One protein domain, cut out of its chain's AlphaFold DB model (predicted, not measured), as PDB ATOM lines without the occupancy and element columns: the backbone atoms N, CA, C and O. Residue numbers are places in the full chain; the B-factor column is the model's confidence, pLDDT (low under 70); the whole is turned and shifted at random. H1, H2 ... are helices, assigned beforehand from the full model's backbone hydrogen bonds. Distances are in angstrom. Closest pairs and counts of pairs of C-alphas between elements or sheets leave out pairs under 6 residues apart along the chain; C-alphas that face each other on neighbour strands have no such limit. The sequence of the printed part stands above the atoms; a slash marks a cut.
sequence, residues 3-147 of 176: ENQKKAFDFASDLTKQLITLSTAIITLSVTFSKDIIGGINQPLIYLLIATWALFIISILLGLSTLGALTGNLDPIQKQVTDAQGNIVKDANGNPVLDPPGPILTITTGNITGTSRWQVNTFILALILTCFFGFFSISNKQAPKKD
ATOM      1  N   GLU A   3     -10.963  49.109  53.384       67.44
ATOM      2  CA  GLU A   3     -11.391  48.031  54.290       67.44
ATOM      3  C   GLU A   3     -12.914  47.817  54.310       67.44
ATOM      4  O   GLU A   3     -13.392  46.684  54.316       67.44
ATOM      5  N   ASN A   4     -13.693  48.902  54.270       69.62
ATOM      6  CA  ASN A   4     -15.156  48.828  54.285       69.62
ATOM      7  C   ASN A   4     -15.714  48.178  53.014       69.62
ATOM      8  O   ASN A   4     -16.709  47.460  53.077       69.62
ATOM      9  N   GLN A   5     -15.072  48.413  51.869       68.12
ATOM     10  CA  GLN A   5     -15.499  47.828  50.603       68.12
ATOM     11  C   GLN A   5     -15.158  46.338  50.556       68.12
ATOM     12  O   GLN A   5     -16.025  45.527  50.245       68.12
ATOM     13  N   LYS A   6     -13.949  45.952  50.977       72.25
ATOM     14  CA  LYS A   6     -13.585  44.535  51.105       72.25
ATOM     15  C   LYS A   6     -14.545  43.774  52.026       72.25
ATOM     16  O   LYS A   6     -15.059  42.730  51.643       72.25
ATOM     17  N   LYS A   7     -14.887  44.350  53.186       75.81
ATOM     18  CA  LYS A   7     -15.904  43.780  54.085       75.81
ATOM     19  C   LYS A   7     -17.254  43.620  53.386       75.81
ATOM     20  O   LYS A   7     -17.845  42.550  53.454       75.81
ATOM     21  N   ALA A   8     -17.741  44.653  52.698       74.12
ATOM     22  CA  ALA A   8     -19.019  44.590  51.988       74.12
ATOM     23  C   ALA A   8     -19.039  43.515  50.883       74.12
ATOM     24  O   ALA A   8     -20.055  42.845  50.710       74.12
ATOM     25  N   PHE A   9     -17.923  43.322  50.171       78.69
ATOM     26  CA  PHE A   9     -17.757  42.241  49.200       78.69
ATOM     27  C   PHE A   9     -17.876  40.865  49.861       78.69
ATOM     28  O   PHE A   9     -18.684  40.043  49.427       78.69
ATOM     29  N   ASP A  10     -17.096  40.636  50.921       82.00
ATOM     30  CA  ASP A  10     -17.063  39.357  51.631       82.00
ATOM     31  C   ASP A  10     -18.457  39.017  52.177       82.00
ATOM     32  O   ASP A  10     -18.970  37.921  51.942       82.00
ATOM     33  N   PHE A  11     -19.140  40.003  52.771       82.81
ATOM     34  CA  PHE A  11     -20.526  39.861  53.221       82.81
ATOM     35  C   PHE A  11     -21.494  39.510  52.085       82.81
ATOM     36  O   PHE A  11     -22.329  38.621  52.249       82.81
ATOM     37  N   ALA A  12     -21.407  40.181  50.932       81.62
ATOM     38  CA  ALA A  12     -22.291  39.913  49.796       81.62
ATOM     39  C   ALA A  12     -22.061  38.513  49.198       81.62
ATOM     40  O   ALA A  12     -23.021  37.803  48.878       81.62
ATOM     41  N   SER A  13     -20.799  38.095  49.082       84.75
ATOM     42  CA  SER A  13     -20.424  36.746  48.650       84.75
ATOM     43  C   SER A  13     -20.981  35.692  49.610       84.75
ATOM     44  O   SER A  13     -21.624  34.734  49.176       84.75
ATOM     45  N   ASP A  14     -20.790  35.879  50.915       88.69
ATOM     46  CA  ASP A  14     -21.223  34.903  51.910       88.69
ATOM     47  C   ASP A  14     -22.744  34.820  52.022       88.69
ATOM     48  O   ASP A  14     -23.293  33.718  52.075       88.69
ATOM     49  N   LEU A  15     -23.445  35.952  51.934       87.31
ATOM     50  CA  LEU A  15     -24.903  35.974  51.849       87.31
ATOM     51  C   LEU A  15     -25.406  35.218  50.611       87.31
ATOM     52  O   LEU A  15     -26.316  34.397  50.711       87.31
ATOM     53  N   THR A  16     -24.786  35.429  49.446       86.88
ATOM     54  CA  THR A  16     -25.187  34.750  48.204       86.88
ATOM     55  C   THR A  16     -25.025  33.232  48.315       86.88
ATOM     56  O   THR A  16     -25.934  32.488  47.941       86.88
ATOM     57  N   LYS A  17     -23.911  32.762  48.894       89.19
ATOM     58  CA  LYS A  17     -23.683  31.333  49.167       89.19
ATOM     59  C   LYS A  17     -24.745  30.772  50.109       89.19
ATOM     60  O   LYS A  17     -25.317  29.726  49.817       89.19
ATOM     61  N   GLN A  18     -25.052  31.481  51.196       92.00
ATOM     62  CA  GLN A  18     -26.077  31.059  52.152       92.00
ATOM     63  C   GLN A  18     -27.456  30.930  51.492       92.00
ATOM     64  O   GLN A  18     -28.143  29.933  51.719       92.00
ATOM     65  N   LEU A  19     -27.846  31.875  50.627       88.88
ATOM     66  CA  LEU A  19     -29.108  31.798  49.883       88.88
ATOM     67  C   LEU A  19     -29.154  30.582  48.945       88.88
ATOM     68  O   LEU A  19     -30.186  29.911  48.868       88.88
ATOM     69  N   ILE A  20     -28.054  30.274  48.249       91.56
ATOM     70  CA  ILE A  20     -27.955  29.092  47.377       91.56
ATOM     71  C   ILE A  20     -28.091  27.807  48.201       91.56
ATOM     72  O   ILE A  20     -28.886  26.928  47.851       91.56
ATOM     73  N   THR A  21     -27.361  27.703  49.314       94.19
ATOM     74  CA  THR A  21     -27.413  26.544  50.215       94.19
ATOM     75  C   THR A  21     -28.815  26.342  50.782       94.19
ATOM     76  O   THR A  21     -29.343  25.233  50.720       94.19
ATOM     77  N   LEU A  22     -29.452  27.408  51.274       92.81
ATOM     78  CA  LEU A  22     -30.797  27.345  51.837       92.81
ATOM     79  C   LEU A  22     -31.838  26.951  50.778       92.81
ATOM     80  O   LEU A  22     -32.646  26.058  51.024       92.81
ATOM     81  N   SER A  23     -31.777  27.546  49.581       91.31
ATOM     82  CA  SER A  23     -32.653  27.181  48.454       91.31
ATOM     83  C   SER A  23     -32.527  25.696  48.106       91.31
ATOM     84  O   SER A  23     -33.524  24.991  47.966       91.31
ATOM     85  N   THR A  24     -31.292  25.199  48.019       94.44
ATOM     86  CA  THR A  24     -31.005  23.798  47.682       94.44
ATOM     87  C   THR A  24     -31.517  22.846  48.763       94.44
ATOM     88  O   THR A  24     -32.121  21.819  48.443       94.44
ATOM     89  N   ALA A  25     -31.335  23.192  50.040       94.69
ATOM     90  CA  ALA A  25     -31.847  22.410  51.161       94.69
ATOM     91  C   ALA A  25     -33.382  22.317  51.133       94.69
ATOM     92  O   ALA A  25     -33.930  21.224  51.280       94.69
ATOM     93  N   ILE A  26     -34.074  23.432  50.869       91.31
ATOM     94  CA  ILE A  26     -35.540  23.471  50.769       91.31
ATOM     95  C   ILE A  26     -36.036  22.615  49.598       91.31
ATOM     96  O   ILE A  26     -36.965  21.826  49.785       91.31
ATOM     97  N   ILE A  27     -35.420  22.717  48.411       93.00
ATOM     98  CA  ILE A  27     -35.775  21.865  47.262       93.00
ATOM     99  C   ILE A  27     -35.572  20.392  47.625       93.00
ATOM    100  O   ILE A  27     -36.475  19.584  47.431       93.00
ATOM    101  N   THR A  28     -34.410  20.039  48.178       93.56
ATOM    102  CA  THR A  28     -34.062  18.646  48.507       93.56
ATOM    103  C   THR A  28     -35.058  18.047  49.496       93.56
ATOM    104  O   THR A  28     -35.568  16.943  49.285       93.56
ATOM    105  N   LEU A  29     -35.396  18.799  50.545       91.00
ATOM    106  CA  LEU A  29     -36.404  18.405  51.523       91.00
ATOM    107  C   LEU A  29     -37.784  18.236  50.867       91.00
ATOM    108  O   LEU A  29     -38.457  17.229  51.082       91.00
ATOM    109  N   SER A  30     -38.178  19.183  50.013       87.94
ATOM    110  CA  SER A  30     -39.468  19.158  49.312       87.94
ATOM    111  C   SER A  30     -39.591  17.981  48.344       87.94
ATOM    112  O   SER A  30     -40.654  17.375  48.240       87.94
ATOM    113  N   VAL A  31     -38.509  17.625  47.647       89.31
ATOM    114  CA  VAL A  31     -38.465  16.464  46.747       89.31
ATOM    115  C   VAL A  31     -38.528  15.162  47.545       89.31
ATOM    116  O   VAL A  31     -39.250  14.244  47.148       89.31
ATOM    117  N   THR A  32     -37.841  15.094  48.690       90.12
ATOM    118  CA  THR A  32     -37.832  13.913  49.574       90.12
ATOM    119  C   THR A  32     -39.242  13.556  50.039       90.12
ATOM    120  O   THR A  32     -39.647  12.400  49.946       90.12
ATOM    121  N   PHE A  33     -40.028  14.556  50.438       86.50
ATOM    122  CA  PHE A  33     -41.422  14.372  50.848       86.50
ATOM    123  C   PHE A  33     -42.426  14.593  49.710       86.50
ATOM    124  O   PHE A  33     -43.626  14.694  49.954       86.50
ATOM    125  N   SER A  34     -41.980  14.649  48.449       84.88
ATOM    126  CA  SER A  34     -42.855  14.996  47.319       84.88
ATOM    127  C   SER A  34     -44.051  14.060  47.184       84.88
ATOM    128  O   SER A  34     -45.146  14.516  46.881       84.88
ATOM    129  N   LYS A  35     -43.880  12.761  47.451       80.62
ATOM    130  CA  LYS A  35     -44.976  11.781  47.391       80.62
ATOM    131  C   LYS A  35     -46.013  12.005  48.489       80.62
ATOM    132  O   LYS A  35     -47.206  11.940  48.202       80.62
ATOM    133  N   ASP A  36     -45.558  12.316  49.698       79.81
ATOM    134  CA  ASP A  36     -46.429  12.595  50.844       79.81
ATOM    135  C   ASP A  36     -47.173  13.921  50.665       79.81
ATOM    136  O   ASP A  36     -48.330  14.052  51.057       79.81
ATOM    137  N   ILE A  37     -46.533  14.880  49.993       74.69
ATOM    138  CA  ILE A  37     -47.135  16.151  49.602       74.69
ATOM    139  C   ILE A  37     -48.154  15.924  48.472       74.69
ATOM    140  O   ILE A  37     -49.293  16.345  48.578       74.69
ATOM    141  N   ILE A  38     -47.804  15.233  47.387       75.69
ATOM    142  CA  ILE A  38     -48.630  15.154  46.165       75.69
ATOM    143  C   ILE A  38     -49.795  14.148  46.288       75.69
ATOM    144  O   ILE A  38     -50.801  14.282  45.586       75.69
ATOM    145  N   GLY A  39     -49.693  13.155  47.181       65.06
ATOM    146  CA  GLY A  39     -50.551  11.959  47.247       65.06
ATOM    147  C   GLY A  39     -52.062  12.178  47.417       65.06
ATOM    148  O   GLY A  39     -52.846  11.250  47.212       65.06
ATOM    149  N   GLY A  40     -52.507  13.396  47.714       65.94
ATOM    150  CA  GLY A  40     -53.920  13.733  47.853       65.94
ATOM    151  C   GLY A  40     -54.195  15.210  47.632       65.94
ATOM    152  O   GLY A  40     -54.940  15.785  48.406       65.94
ATOM    153  N   ILE A  41     -53.553  15.842  46.647       66.62
ATOM    154  CA  ILE A  41     -53.686  17.282  46.393       66.62
ATOM    155  C   ILE A  41     -54.368  17.558  45.038       66.62
ATOM    156  O   ILE A  41     -54.229  16.807  44.071       66.62
ATOM    157  N   ASN A  42     -55.119  18.663  44.970       70.88
ATOM    158  CA  ASN A  42     -55.767  19.172  43.762       70.88
ATOM    159  C   ASN A  42     -54.711  19.472  42.687       70.88
ATOM    160  O   ASN A  42     -53.712  20.125  42.976       70.88
ATOM    161  N   GLN A  43     -54.980  19.091  41.435       74.69
ATOM    162  CA  GLN A  43     -54.153  19.416  40.257       74.69
ATOM    163  C   GLN A  43     -53.547  20.844  40.264       74.69
ATOM    164  O   GLN A  43     -52.332  20.958  40.114       74.69
ATOM    165  N   PRO A  44     -54.304  21.937  40.522       76.50
ATOM    166  CA  PRO A  44     -53.747  23.299  40.574       76.50
ATOM    167  C   PRO A  44     -52.640  23.510  41.619       76.50
ATOM    168  O   PRO A  44     -51.721  24.291  41.388       76.50
ATOM    169  N   LEU A  45     -52.684  22.813  42.756       76.06
ATOM    170  CA  LEU A  45     -51.659  22.943  43.792       76.06
ATOM    171  C   LEU A  45     -50.354  22.238  43.409       76.06
ATOM    172  O   LEU A  45     -49.282  22.696  43.796       76.06
ATOM    173  N   ILE A  46     -50.429  21.157  42.631       81.81
ATOM    174  CA  ILE A  46     -49.240  20.468  42.110       81.81
ATOM    175  C   ILE A  46     -48.485  21.397  41.149       81.81
ATOM    176  O   ILE A  46     -47.263  21.504  41.235       81.81
ATOM    177  N   TYR A  47     -49.200  22.137  40.291       84.31
ATOM    178  CA  TYR A  47     -48.582  23.149  39.426       84.31
ATOM    179  C   TYR A  47     -47.893  24.263  40.226       84.31
ATOM    180  O   TYR A  47     -46.806  24.698  39.853       84.31
ATOM    181  N   LEU A  48     -48.477  24.686  41.352       84.06
ATOM    182  CA  LEU A  48     -47.888  25.696  42.238       84.06
ATOM    183  C   LEU A  48     -46.611  25.176  42.928       84.06
ATOM    184  O   LEU A  48     -45.618  25.903  43.015       84.06
ATOM    185  N   LEU A  49     -46.589  23.903  43.338       85.38
ATOM    186  CA  LEU A  49     -45.396  23.251  43.888       85.38
ATOM    187  C   LEU A  49     -44.252  23.209  42.862       85.38
ATOM    188  O   LEU A  49     -43.132  23.616  43.163       85.38
ATOM    189  N   ILE A  50     -44.548  22.783  41.631       87.19
ATOM    190  CA  ILE A  50     -43.562  22.741  40.542       87.19
ATOM    191  C   ILE A  50     -43.059  24.155  40.208       87.19
ATOM    192  O   ILE A  50     -41.856  24.355  40.041       87.19
ATOM    193  N   ALA A  51     -43.952  25.150  40.162       86.62
ATOM    194  CA  ALA A  51     -43.578  26.547  39.938       86.62
ATOM    195  C   ALA A  51     -42.639  27.077  41.034       86.62
ATOM    196  O   ALA A  51     -41.670  27.774  40.740       86.62
ATOM    197  N   THR A  52     -42.882  26.696  42.290       88.06
ATOM    198  CA  THR A  52     -42.019  27.044  43.429       88.06
ATOM    199  C   THR A  52     -40.618  26.455  43.277       88.06
ATOM    200  O   THR A  52     -39.624  27.150  43.485       88.06
ATOM    201  N   TRP A  53     -40.513  25.190  42.860       88.06
ATOM    202  CA  TRP A  53     -39.215  24.564  42.596       88.06
ATOM    203  C   TRP A  53     -38.467  25.261  41.461       88.06
ATOM    204  O   TRP A  53     -37.280  25.554  41.602       88.06
ATOM    205  N   ALA A  54     -39.161  25.594  40.369       90.00
ATOM    206  CA  ALA A  54     -38.575  26.351  39.268       90.00
ATOM    207  C   ALA A  54     -38.063  27.727  39.731       90.00
ATOM    208  O   ALA A  54     -36.955  28.121  39.377       90.00
ATOM    209  N   LEU A  55     -38.820  28.429  40.579       88.75
ATOM    210  CA  LEU A  55     -38.418  29.709  41.169       88.75
ATOM    211  C   LEU A  55     -37.157  29.598  42.036       88.75
ATOM    212  O   LEU A  55     -36.266  30.439  41.912       88.75
ATOM    213  N   PHE A  56     -37.028  28.559  42.869       90.00
ATOM    214  CA  PHE A  56     -35.793  28.344  43.629       90.00
ATOM    215  C   PHE A  56     -34.598  28.031  42.724       90.00
ATOM    216  O   PHE A  56     -33.503  28.529  42.978       90.00
ATOM    217  N   ILE A  57     -34.794  27.267  41.645       90.50
ATOM    218  CA  ILE A  57     -33.736  27.011  40.656       90.50
ATOM    219  C   ILE A  57     -33.303  28.321  39.988       90.50
ATOM    220  O   ILE A  57     -32.109  28.601  39.910       90.50
ATOM    221  N   ILE A  58     -34.253  29.161  39.569       87.88
ATOM    222  CA  ILE A  58     -33.962  30.485  39.001       87.88
ATOM    223  C   ILE A  58     -33.190  31.346  40.014       87.88
ATOM    224  O   ILE A  58     -32.193  31.968  39.654       87.88
ATOM    225  N   SER A  59     -33.592  31.335  41.288       90.19
ATOM    226  CA  SER A  59     -32.878  32.025  42.372       90.19
ATOM    227  C   SER A  59     -31.429  31.538  42.519       90.19
ATOM    228  O   SER A  59     -30.518  32.354  42.662       90.19
ATOM    229  N   ILE A  60     -31.182  30.226  42.433       88.44
ATOM    230  CA  ILE A  60     -29.826  29.658  42.475       88.44
ATOM    231  C   ILE A  60     -28.995  30.149  41.283       88.44
ATOM    232  O   ILE A  60     -27.874  30.612  41.482       88.44
ATOM    233  N   LEU A  61     -29.542  30.104  40.064       86.62
ATOM    234  CA  LEU A  61     -28.842  30.566  38.858       86.62
ATOM    235  C   LEU A  61     -28.474  32.052  38.946       86.62
ATOM    236  O   LEU A  61     -27.335  32.422  38.666       86.62
ATOM    237  N   LEU A  62     -29.399  32.893  39.412       82.88
ATOM    238  CA  LEU A  62     -29.140  34.316  39.648       82.88
ATOM    239  C   LEU A  62     -28.073  34.543  40.729       82.88
ATOM    240  O   LEU A  62     -27.265  35.465  40.611       82.88
ATOM    241  N   GLY A  63     -28.037  33.699  41.763       84.12
ATOM    242  CA  GLY A  63     -26.985  33.722  42.780       84.12
ATOM    243  C   GLY A  63     -25.612  33.370  42.209       84.12
ATOM    244  O   GLY A  63     -24.635  34.062  42.493       84.12
ATOM    245  N   LEU A  64     -25.533  32.359  41.340       84.62
ATOM    246  CA  LEU A  64     -24.295  32.008  40.638       84.62
ATOM    247  C   LEU A  64     -23.821  33.145  39.723       84.62
ATOM    248  O   LEU A  64     -22.639  33.487  39.738       84.62
ATOM    249  N   SER A  65     -24.732  33.787  38.986       80.88
ATOM    250  CA  SER A  65     -24.407  34.975  38.186       80.88
ATOM    251  C   SER A  65     -23.943  36.154  39.050       80.88
ATOM    252  O   SER A  65     -23.027  36.870  38.655       80.88
ATOM    253  N   THR A  66     -24.527  36.341  40.236       82.56
ATOM    254  CA  THR A  66     -24.124  37.394  41.184       82.56
ATOM    255  C   THR A  66     -22.724  37.143  41.736       82.56
ATOM    256  O   THR A  66     -21.914  38.066  41.756       82.56
ATOM    257  N   LEU A  67     -22.402  35.899  42.112       80.81
ATOM    258  CA  LEU A  67     -21.043  35.515  42.503       80.81
ATOM    259  C   LEU A  67     -20.052  35.753  41.360       80.81
ATOM    260  O   LEU A  67     -19.023  36.378  41.595       80.81
ATOM    261  N   GLY A  68     -20.391  35.344  40.131       76.00
ATOM    262  CA  GLY A  68     -19.563  35.575  38.943       76.00
ATOM    263  C   GLY A  68     -19.312  37.061  38.661       76.00
ATOM    264  O   GLY A  68     -18.188  37.461  38.359       76.00
ATOM    265  N   ALA A  69     -20.338  37.901  38.825       74.75
ATOM    266  CA  ALA A  69     -20.214  39.351  38.706       74.75
ATOM    267  C   ALA A  69     -19.351  39.952  39.827       74.75
ATOM    268  O   ALA A  69     -18.528  40.823  39.550       74.75
ATOM    269  N   LEU A  70     -19.493  39.481  41.072       73.06
ATOM    270  CA  LEU A  70     -18.639  39.897  42.188       73.06
ATOM    271  C   LEU A  70     -17.174  39.556  41.885       73.06
ATOM    272  O   LEU A  70     -16.321  40.439  41.902       73.06
ATOM    273  N   THR A  71     -16.885  38.303  41.532       72.00
ATOM    274  CA  THR A  71     -15.518  37.856  41.237       72.00
ATOM    275  C   THR A  71     -14.915  38.571  40.032       72.00
ATOM    276  O   THR A  71     -13.733  38.891  40.058       72.00
ATOM    277  N   GLY A  72     -15.716  38.898  39.012       63.88
ATOM    278  CA  GLY A  72     -15.254  39.668  37.853       63.88
ATOM    279  C   GLY A  72     -14.895  41.125  38.170       63.88
ATOM    280  O   GLY A  72     -14.116  41.724  37.442       63.88
ATOM    281  N   ASN A  73     -15.416  41.695  39.263       64.81
ATOM    282  CA  ASN A  73     -15.050  43.045  39.718       64.81
ATOM    283  C   ASN A  73     -13.821  43.067  40.639       64.81
ATOM    284  O   ASN A  73     -13.290  44.140  40.917       64.81
ATOM    285  N   LEU A  74     -13.365  41.907  41.116       59.81
ATOM    286  CA  LEU A  74     -12.125  41.801  41.885       59.81
ATOM    287  C   LEU A  74     -10.873  41.743  41.008       59.81
ATOM    288  O   LEU A  74      -9.783  41.850  41.561       59.81
ATOM    289  N   ASP A  75     -11.005  41.575  39.689       55.81
ATOM    290  CA  ASP A  75      -9.859  41.558  38.781       55.81
ATOM    291  C   ASP A  75      -9.266  42.980  38.680       55.81
ATOM    292  O   ASP A  75      -9.940  43.901  38.193       55.81
ATOM    293  N   PRO A  76      -8.058  43.233  39.220       52.78
ATOM    294  CA  PRO A  76      -7.511  44.576  39.277       52.78
ATOM    295  C   PRO A  76      -7.039  45.002  37.884       52.78
ATOM    296  O   PRO A  76      -5.952  44.644  37.434       52.78
ATOM    297  N   ILE A  77      -7.832  45.831  37.207       54.03
ATOM    298  CA  ILE A  77      -7.368  46.525  36.002       54.03
ATOM    299  C   ILE A  77      -6.307  47.541  36.440       54.03
ATOM    300  O   ILE A  77      -6.630  48.549  37.073       54.03
ATOM    301  N   GLN A  78      -5.041  47.279  36.107       54.78
ATOM    302  CA  GLN A  78      -3.947  48.233  36.297       54.78
ATOM    303  C   GLN A  78      -4.274  49.525  35.542       54.78
ATOM    304  O   GLN A  78      -4.371  49.536  34.313       54.78
ATOM    305  N   LYS A  79      -4.469  50.622  36.278       58.72
ATOM    306  CA  LYS A  79      -4.659  51.947  35.685       58.72
ATOM    307  C   LYS A  79      -3.295  52.594  35.452       58.72
ATOM    308  O   LYS A  79      -2.416  52.539  36.308       58.72
ATOM    309  N   GLN A  80      -3.118  53.179  34.271       64.06
ATOM    310  CA  GLN A  80      -1.928  53.960  33.939       64.06
ATOM    311  C   GLN A  80      -2.002  55.312  34.653       64.06
ATOM    312  O   GLN A  80      -3.029  55.993  34.579       64.06
ATOM    313  N   VAL A  81      -0.922  55.706  35.328       63.38
ATOM    314  CA  VAL A  81      -0.837  57.013  35.986       63.38
ATOM    315  C   VAL A  81      -0.848  58.092  34.911       63.38
ATOM    316  O   VAL A  81      -0.072  58.032  33.959       63.38
ATOM    317  N   THR A  82      -1.733  59.077  35.047       69.38
ATOM    318  CA  THR A  82      -1.875  60.195  34.102       69.38
ATOM    319  C   THR A  82      -1.569  61.514  34.820       69.38
ATOM    320  O   THR A  82      -1.989  61.693  35.962       69.38
ATOM    321  N   ASP A  83      -0.815  62.419  34.189       71.12
ATOM    322  CA  ASP A  83      -0.497  63.747  34.729       71.12
ATOM    323  C   ASP A  83      -1.731  64.682  34.754       71.12
ATOM    324  O   ASP A  83      -2.805  64.358  34.241       71.12
ATOM    325  N   ALA A  84      -1.592  65.874  35.346       67.44
ATOM    326  CA  ALA A  84      -2.671  66.867  35.432       67.44
ATOM    327  C   ALA A  84      -3.128  67.414  34.061       67.44
ATOM    328  O   ALA A  84      -4.112  68.149  33.983       67.44
ATOM    329  N   GLN A  85      -2.414  67.070  32.987       73.25
ATOM    330  CA  GLN A  85      -2.648  67.487  31.612       73.25
ATOM    331  C   GLN A  85      -3.197  66.343  30.740       73.25
ATOM    332  O   GLN A  85      -3.505  66.578  29.572       73.25
ATOM    333  N   GLY A  86      -3.378  65.137  31.291       68.12
ATOM    334  CA  GLY A  86      -3.940  63.990  30.578       68.12
ATOM    335  C   GLY A  86      -2.917  63.077  29.888       68.12
ATOM    336  O   GLY A  86      -3.326  62.196  29.134       68.12
ATOM    337  N   ASN A  87      -1.610  63.233  30.131       76.12
ATOM    338  CA  ASN A  87      -0.573  62.382  29.539       76.12
ATOM    339  C   ASN A  87      -0.168  61.237  30.471       76.12
ATOM    340  O   ASN A  87      -0.035  61.416  31.679       76.12
ATOM    341  N   ILE A  88       0.092  60.061  29.899       74.31
ATOM    342  CA  ILE A  88       0.578  58.890  30.640       74.31
ATOM    343  C   ILE A  88       1.970  59.196  31.211       74.31
ATOM    344  O   ILE A  88       2.910  59.454  30.454       74.31
ATOM    345  N   VAL A  89       2.105  59.138  32.535       77.38
ATOM    346  CA  VAL A  89       3.383  59.306  33.236       77.38
ATOM    347  C   VAL A  89       4.268  58.113  32.895       77.38
ATOM    348  O   VAL A  89       3.837  56.968  33.015       77.38
ATOM    349  N   LYS A  90       5.499  58.364  32.445       78.56
ATOM    350  CA  LYS A  90       6.475  57.322  32.093       78.56
ATOM    351  C   LYS A  90       7.630  57.305  33.091       78.56
ATOM    352  O   LYS A  90       8.018  58.351  33.604       78.56
ATOM    353  N   ASP A  91       8.157  56.118  33.370       77.19
ATOM    354  CA  ASP A  91       9.355  55.923  34.178       77.19
ATOM    355  C   ASP A  91      10.614  56.393  33.420       77.19
ATOM    356  O   ASP A  91      10.572  56.734  32.234       77.19
ATOM    357  N   ALA A  92      11.762  56.398  34.101       75.12
ATOM    358  CA  ALA A  92      13.047  56.788  33.512       75.12
ATOM    359  C   ALA A  92      13.489  55.903  32.324       75.12
ATOM    360  O   ALA A  92      14.389  56.286  31.580       75.12
ATOM    361  N   ASN A  93      12.847  54.746  32.132       79.25
ATOM    362  CA  ASN A  93      13.114  53.791  31.060       79.25
ATOM    363  C   ASN A  93      12.101  53.915  29.902       79.25
ATOM    364  O   ASN A  93      12.187  53.169  28.928       79.25
ATOM    365  N   GLY A  94      11.152  54.856  29.985       73.50
ATOM    366  CA  GLY A  94      10.125  55.099  28.973       73.50
ATOM    367  C   GLY A  94       8.878  54.212  29.082       73.50
ATOM    368  O   GLY A  94       8.007  54.311  28.213       73.50
ATOM    369  N   ASN A  95       8.750  53.389  30.126       78.88
ATOM    370  CA  ASN A  95       7.564  52.563  30.360       78.88
ATOM    371  C   ASN A  95       6.477  53.363  31.090       78.88
ATOM    372  O   ASN A  95       6.808  54.176  31.948       78.88
ATOM    373  N   PRO A  96       5.181  53.135  30.816       72.19
ATOM    374  CA  PRO A  96       4.095  53.714  31.605       72.19
ATOM    375  C   PRO A  96       4.248  53.371  33.090       72.19
ATOM    376  O   PRO A  96       4.355  52.197  33.447       72.19
ATOM    377  N   VAL A  97       4.217  54.382  33.956       71.50
ATOM    378  CA  VAL A  97       4.070  54.183  35.396       71.50
ATOM    379  C   VAL A  97       2.647  53.688  35.625       71.50
ATOM    380  O   VAL A  97       1.673  54.341  35.246       71.50
ATOM    381  N   LEU A  98       2.527  52.496  36.194       67.50
ATOM    382  CA  LEU A  98       1.253  51.900  36.573       67.50
ATOM    383  C   LEU A  98       0.991  52.268  38.029       67.50
ATOM    384  O   LEU A  98       1.897  52.153  38.858       67.50
ATOM    385  N   ASP A  99      -0.230  52.705  38.342       62.19
ATOM    386  CA  ASP A  99      -0.632  52.814  39.741       62.19
ATOM    387  C   ASP A  99      -0.505  51.421  40.378       62.19
ATOM    388  O   ASP A  99      -0.796  50.416  39.709       62.19
ATOM    389  N   PRO A 100      -0.087  51.317  41.657       57.59
ATOM    390  CA  PRO A 100      -0.197  50.055  42.372       57.59
ATOM    391  C   PRO A 100      -1.634  49.545  42.203       57.59
ATOM    392  O   PRO A 100      -2.563  50.342  42.357       57.59
ATOM    393  N   PRO A 101      -1.834  48.268  41.818       54.38
ATOM    394  CA  PRO A 101      -3.137  47.751  41.423       54.38
ATOM    395  C   PRO A 101      -4.120  47.901  42.582       54.38
ATOM    396  O   PRO A 101      -4.161  47.085  43.497       54.38
ATOM    397  N   GLY A 102      -4.900  48.976  42.551       52.72
ATOM    398  CA  GLY A 102      -6.031  49.158  43.436       52.72
ATOM    399  C   GLY A 102      -7.158  48.279  42.907       52.72
ATOM    400  O   GLY A 102      -7.527  48.434  41.737       52.72
ATOM    401  N   PRO A 103      -7.714  47.351  43.699       52.62
ATOM    402  CA  PRO A 103      -8.896  46.618  43.274       52.62
ATOM    403  C   PRO A 103      -9.999  47.631  42.936       52.62
ATOM    404  O   PRO A 103     -10.234  48.586  43.685       52.62
ATOM    405  N   ILE A 104     -10.681  47.458  41.798       54.09
ATOM    406  CA  ILE A 104     -11.841  48.285  41.440       54.09
ATOM    407  C   ILE A 104     -13.008  47.817  42.316       54.09
ATOM    408  O   ILE A 104     -13.963  47.192  41.874       54.09
ATOM    409  N   LEU A 105     -12.953  48.146  43.604       55.88
ATOM    410  CA  LEU A 105     -13.975  47.831  44.598       55.88
ATOM    411  C   LEU A 105     -15.192  48.761  44.459       55.88
ATOM    412  O   LEU A 105     -15.818  49.163  45.438       55.88
ATOM    413  N   THR A 106     -15.576  49.102  43.226       54.91
ATOM    414  CA  THR A 106     -16.825  49.824  42.951       54.91
ATOM    415  C   THR A 106     -17.975  48.818  42.897       54.91
ATOM    416  O   THR A 106     -18.704  48.709  41.915       54.91
ATOM    417  N   ILE A 107     -18.151  48.075  43.992       54.12
ATOM    418  CA  ILE A 107     -19.222  47.085  44.229       54.12
ATOM    419  C   ILE A 107     -20.624  47.722  44.184       54.12
ATOM    420  O   ILE A 107     -21.640  47.035  44.155       54.12
ATOM    421  N   THR A 108     -20.680  49.055  44.177       53.06
ATOM    422  CA  THR A 108     -21.886  49.886  44.078       53.06
ATOM    423  C   THR A 108     -22.261  50.240  42.635       53.06
ATOM    424  O   THR A 108     -23.149  51.061  42.420       53.06
ATOM    425  N   THR A 109     -21.610  49.654  41.627       55.28
ATOM    426  CA  THR A 109     -22.065  49.798  40.238       55.28
ATOM    427  C   THR A 109     -23.430  49.119  40.063       55.28
ATOM    428  O   THR A 109     -23.678  48.010  40.549       55.28
ATOM    429  N   GLY A 110     -24.351  49.799  39.369       53.81
ATOM    430  CA  GLY A 110     -25.748  49.368  39.208       53.81
ATOM    431  C   GLY A 110     -25.916  47.976  38.590       53.81
ATOM    432  O   GLY A 110     -26.921  47.312  38.832       53.81
ATOM    433  N   ASN A 111     -24.905  47.498  37.860       57.62
ATOM    434  CA  ASN A 111     -24.930  46.193  37.209       57.62
ATOM    435  C   ASN A 111     -24.775  45.015  38.194       57.62
ATOM    436  O   ASN A 111     -25.297  43.938  37.942       57.62
ATOM    437  N   ILE A 112     -24.095  45.212  39.332       57.44
ATOM    438  CA  ILE A 112     -23.860  44.158  40.340       57.44
ATOM    439  C   ILE A 112     -24.993  44.146  41.373       57.44
ATOM    440  O   ILE A 112     -25.529  43.099  41.743       57.44
ATOM    441  N   THR A 113     -25.402  45.338  41.809       61.31
ATOM    442  CA  THR A 113     -26.502  45.508  42.767       61.31
ATOM    443  C   THR A 113     -27.859  45.159  42.155       61.31
ATOM    444  O   THR A 113     -28.732  44.676  42.872       61.31
ATOM    445  N   GLY A 114     -28.041  45.330  40.840       64.75
ATOM    446  CA  GLY A 114     -29.255  44.914  40.130       64.75
ATOM    447  C   GLY A 114     -29.492  43.403  40.201       64.75
ATOM    448  O   GLY A 114     -30.568  42.965  40.613       64.75
ATOM    449  N   THR A 115     -28.470  42.607  39.887       67.12
ATOM    450  CA  THR A 115     -28.549  41.136  39.860       67.12
ATOM    451  C   THR A 115     -28.782  40.555  41.254       67.12
ATOM    452  O   THR A 115     -29.673  39.725  41.436       67.12
ATOM    453  N   SER A 116     -28.070  41.074  42.263       69.56
ATOM    454  CA  SER A 116     -28.251  40.672  43.665       69.56
ATOM    455  C   SER A 116     -29.654  41.009  44.188       69.56
ATOM    456  O   SER A 116     -30.313  40.173  44.808       69.56
ATOM    457  N   ARG A 117     -30.181  42.204  43.878       75.62
ATOM    458  CA  ARG A 117     -31.553  42.579  44.262       75.62
ATOM    459  C   ARG A 117     -32.586  41.685  43.585       75.62
ATOM    460  O   ARG A 117     -33.564  41.306  44.225       75.62
ATOM    461  N   TRP A 118     -32.381  41.322  42.320       77.31
ATOM    462  CA  TRP A 118     -33.291  40.420  41.612       77.31
ATOM    463  C   TRP A 118     -33.278  39.004  42.200       77.31
ATOM    464  O   TRP A 118     -34.338  38.408  42.397       77.31
ATOM    465  N   GLN A 119     -32.097  38.499  42.568       80.06
ATOM    466  CA  GLN A 119     -31.943  37.225  43.270       80.06
ATOM    467  C   GLN A 119     -32.711  37.224  44.598       80.06
ATOM    468  O   GLN A 119     -33.533  36.339  44.826       80.06
ATOM    469  N   VAL A 120     -32.482  38.221  45.459       78.12
ATOM    470  CA  VAL A 120     -33.124  38.298  46.782       78.12
ATOM    471  C   VAL A 120     -34.646  38.392  46.649       78.12
ATOM    472  O   VAL A 120     -35.362  37.680  47.346       78.12
ATOM    473  N   ASN A 121     -35.154  39.201  45.715       82.75
ATOM    474  CA  ASN A 121     -36.595  39.301  45.469       82.75
ATOM    475  C   ASN A 121     -37.195  37.974  44.983       82.75
ATOM    476  O   ASN A 121     -38.245  37.560  45.472       82.75
ATOM    477  N   THR A 122     -36.517  37.287  44.060       82.00
ATOM    478  CA  THR A 122     -36.961  35.980  43.549       82.00
ATOM    479  C   THR A 122     -36.976  34.935  44.662       82.00
ATOM    480  O   THR A 122     -37.933  34.170  44.781       82.00
ATOM    481  N   PHE A 123     -35.954  34.940  45.521       83.94
ATOM    482  CA  PHE A 123     -35.870  34.055  46.678       83.94
ATOM    483  C   PHE A 123     -37.010  34.302  47.672       83.94
ATOM    484  O   PHE A 123     -37.685  33.357  48.074       83.94
ATOM    485  N   ILE A 124     -37.269  35.563  48.031       85.88
ATOM    486  CA  ILE A 124     -38.357  35.934  48.948       85.88
ATOM    487  C   ILE A 124     -39.712  35.527  48.367       85.88
ATOM    488  O   ILE A 124     -40.531  34.943  49.074       85.88
ATOM    489  N   LEU A 125     -39.940  35.782  47.076       87.94
ATOM    490  CA  LEU A 125     -41.166  35.377  46.395       87.94
ATOM    491  C   LEU A 125     -41.355  33.853  46.449       87.94
ATOM    492  O   LEU A 125     -42.432  33.385  46.820       87.94
ATOM    493  N   ALA A 126     -40.305  33.084  46.146       84.62
ATOM    494  CA  ALA A 126     -40.329  31.626  46.238       84.62
ATOM    495  C   ALA A 126     -40.656  31.150  47.664       84.62
ATOM    496  O   ALA A 126     -41.449  30.228  47.849       84.62
ATOM    497  N   LEU A 127     -40.101  31.816  48.678       85.75
ATOM    498  CA  LEU A 127     -40.362  31.530  50.089       85.75
ATOM    499  C   LEU A 127     -41.824  31.786  50.463       85.75
ATOM    500  O   LEU A 127     -42.458  30.926  51.070       85.75
ATOM    501  N   ILE A 128     -42.384  32.924  50.045       88.50
ATOM    502  CA  ILE A 128     -43.794  33.264  50.277       88.50
ATOM    503  C   ILE A 128     -44.704  32.215  49.633       88.50
ATOM    504  O   ILE A 128     -45.619  31.719  50.288       88.50
ATOM    505  N   LEU A 129     -44.429  31.832  48.382       84.62
ATOM    506  CA  LEU A 129     -45.168  30.777  47.683       84.62
ATOM    507  C   LEU A 129     -45.046  29.423  48.389       84.62
ATOM    508  O   LEU A 129     -46.050  28.730  48.538       84.62
ATOM    509  N   THR A 130     -43.860  29.078  48.889       86.06
ATOM    510  CA  THR A 130     -43.627  27.843  49.654       86.06
ATOM    511  C   THR A 130     -44.438  27.830  50.947       86.06
ATOM    512  O   THR A 130     -45.098  26.839  51.254       86.06
ATOM    513  N   CYS A 131     -44.432  28.932  51.698       84.62
ATOM    514  CA  CYS A 131     -45.209  29.068  52.928       84.62
ATOM    515  C   CYS A 131     -46.715  29.038  52.653       84.62
ATOM    516  O   CYS A 131     -47.451  28.355  53.363       84.62
ATOM    517  N   PHE A 132     -47.171  29.731  51.607       86.44
ATOM    518  CA  PHE A 132     -48.571  29.732  51.188       86.44
ATOM    519  C   PHE A 132     -49.033  28.330  50.780       86.44
ATOM    520  O   PHE A 132     -50.074  27.861  51.239       86.44
ATOM    521  N   PHE A 133     -48.226  27.631  49.978       83.25
ATOM    522  CA  PHE A 133     -48.464  26.242  49.611       83.25
ATOM    523  C   PHE A 133     -48.518  25.339  50.843       83.25
ATOM    524  O   PHE A 133     -49.462  24.570  50.979       83.25
ATOM    525  N   GLY A 134     -47.549  25.446  51.755       79.50
ATOM    526  CA  GLY A 134     -47.507  24.643  52.976       79.50
ATOM    527  C   GLY A 134     -48.739  24.859  53.853       79.50
ATOM    528  O   GLY A 134     -49.372  23.892  54.277       79.50
ATOM    529  N   PHE A 135     -49.138  26.117  54.057       81.69
ATOM    530  CA  PHE A 135     -50.347  26.455  54.805       81.69
ATOM    531  C   PHE A 135     -51.598  25.872  54.138       81.69
ATOM    532  O   PHE A 135     -52.367  25.160  54.781       81.69
ATOM    533  N   PHE A 136     -51.769  26.088  52.831       77.69
ATOM    534  CA  PHE A 136     -52.926  25.572  52.104       77.69
ATOM    535  C   PHE A 136     -52.934  24.040  52.033       77.69
ATOM    536  O   PHE A 136     -53.993  23.431  52.127       77.69
ATOM    537  N   SER A 137     -51.771  23.397  51.915       73.12
ATOM    538  CA  SER A 137     -51.628  21.938  51.907       73.12
ATOM    539  C   SER A 137     -52.040  21.314  53.242       73.12
ATOM    540  O   SER A 137     -52.593  20.217  53.250       73.12
ATOM    541  N   ILE A 138     -51.790  21.995  54.366       73.19
ATOM    542  CA  ILE A 138     -52.206  21.536  55.699       73.19
ATOM    543  C   ILE A 138     -53.693  21.819  55.935       73.19
ATOM    544  O   ILE A 138     -54.402  20.960  56.461       73.19
ATOM    545  N   SER A 139     -54.179  23.006  55.555       73.81
ATOM    546  CA  SER A 139     -55.585  23.397  55.734       73.81
ATOM    547  C   SER A 139     -56.527  22.597  54.841       73.81
ATOM    548  O   SER A 139     -57.627  22.239  55.254       73.81
ATOM    549  N   ASN A 140     -56.091  22.272  53.626       64.31
ATOM    550  CA  ASN A 140     -56.861  21.508  52.664       64.31
ATOM    551  C   ASN A 140     -56.560  20.012  52.825       64.31
ATOM    552  O   ASN A 140     -56.079  19.366  51.892       64.31
ATOM    553  N   LYS A 141     -56.827  19.453  54.016       58.84
ATOM    554  CA  LYS A 141     -56.862  17.996  54.201       58.84
ATOM    555  C   LYS A 141     -57.932  17.439  53.272       58.84
ATOM    556  O   LYS A 141     -59.121  17.484  53.583       58.84
ATOM    557  N   GLN A 142     -57.516  16.949  52.110       57.09
ATOM    558  CA  GLN A 142     -58.440  16.293  51.206       57.09
ATOM    559  C   GLN A 142     -58.974  15.049  51.893       57.09
ATOM    560  O   GLN A 142     -58.216  14.246  52.443       57.09
ATOM    561  N   ALA A 143     -60.300  14.905  51.860       52.56
ATOM    562  CA  ALA A 143     -60.938  13.642  52.168       52.56
ATOM    563  C   ALA A 143     -60.226  12.546  51.357       52.56
ATOM    564  O   ALA A 143     -59.907  12.784  50.185       52.56
ATOM    565  N   PRO A 144     -59.941  11.381  51.963       48.41
ATOM    566  CA  PRO A 144     -59.227  10.311  51.285       48.41
ATOM    567  C   PRO A 144     -59.891  10.070  49.933       48.41
ATOM    568  O   PRO A 144     -61.112   9.886  49.871       48.41
ATOM    569  N   LYS A 145     -59.103  10.104  48.845       51.03
ATOM    570  CA  LYS A 145     -59.567   9.592  47.553       51.03
ATOM    571  C   LYS A 145     -60.145   8.220  47.860       51.03
ATOM    572  O   LYS A 145     -59.412   7.356  48.335       51.03
ATOM    573  N   LYS A 146     -61.459   8.053  47.665       50.22
ATOM    574  CA  LYS A 146     -62.084   6.733  47.675       50.22
ATOM    575  C   LYS A 146     -61.338   5.948  46.614       50.22
ATOM    576  O   LYS A 146     -61.555   6.151  45.421       50.22
ATOM    577  N   ASP A 147     -60.388   5.146  47.076       53.12
ATOM    578  CA  ASP A 147     -59.722   4.138  46.286       53.12
ATOM    579  C   ASP A 147     -60.869   3.414  45.586       53.12
ATOM    580  O   ASP A 147     -61.791   2.936  46.255       53.12
TER     581      ASP A 147
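AT A GLANCE: This is residues 3 to 147 of the 176 residues of an uncharacterized protein of Mucilaginibacter mali (UniProt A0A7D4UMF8). Three long helices, H1, H3 and H4, make an up-and-down bundle, each running against the one before it, with H3 touching both of the others. The short helix H2 sits at the turn between H1 and H3, and at the other end of the bundle the link from H3 to H4 reaches far out as a long loop and folds back, with residues 78 to 99 sticking out. The printed part has 145 residues with four named helices, in the order H1, H2, H3, H4, and no named strand; the class is all helix. The whole is extended, a rod of 91 by 23 by 22 A, with a radius of gyration of the C-alphas of 24.4 A.

IN THESE COORDINATES: H1, residues 3 to 32, begins at C-alpha 3 at (-11.391, 48.031, 54.290) and is 43.4 A long. H2 is residues 34 to 38. H3, residues 43 to 73, is 45.7 A long. H4, residues 110 to 139, is 42.9 A long and ends at C-alpha 139 at (-55.585, 23.397, 55.734).

HOW THE PARTS SIT: H1 and H3 touch, closest at the C-alphas of Ile 20 and Ile 60, 5.3 A, at a shallow tilt of 26 degrees, opposite ways. H3 and H4, a helical hairpin, touch closest at the C-alphas of Ser 59 and Gln 119, 5.4 A, at a shallow tilt of 23 degrees. H1 and H4 are close but not clearly touching, with the C-alphas of Ser 23 and Phe 123 closest at 7.8 A. H1 and H2 meet only through their link. Every O i to N i+4 pair is within hydrogen-bond range in H1, H2 and H3, and 25 of 26 in H4.

THE WHOLE: The C-alphas of Ala 92 and Lys 146, 91.4 A apart, are the two farthest apart. The printed part has no cut. The link from H3 to H4, 36 residues, is long. Mean pLDDT of the printed part is 75.4, with 46 residues under 70, among them residues 98 to 116.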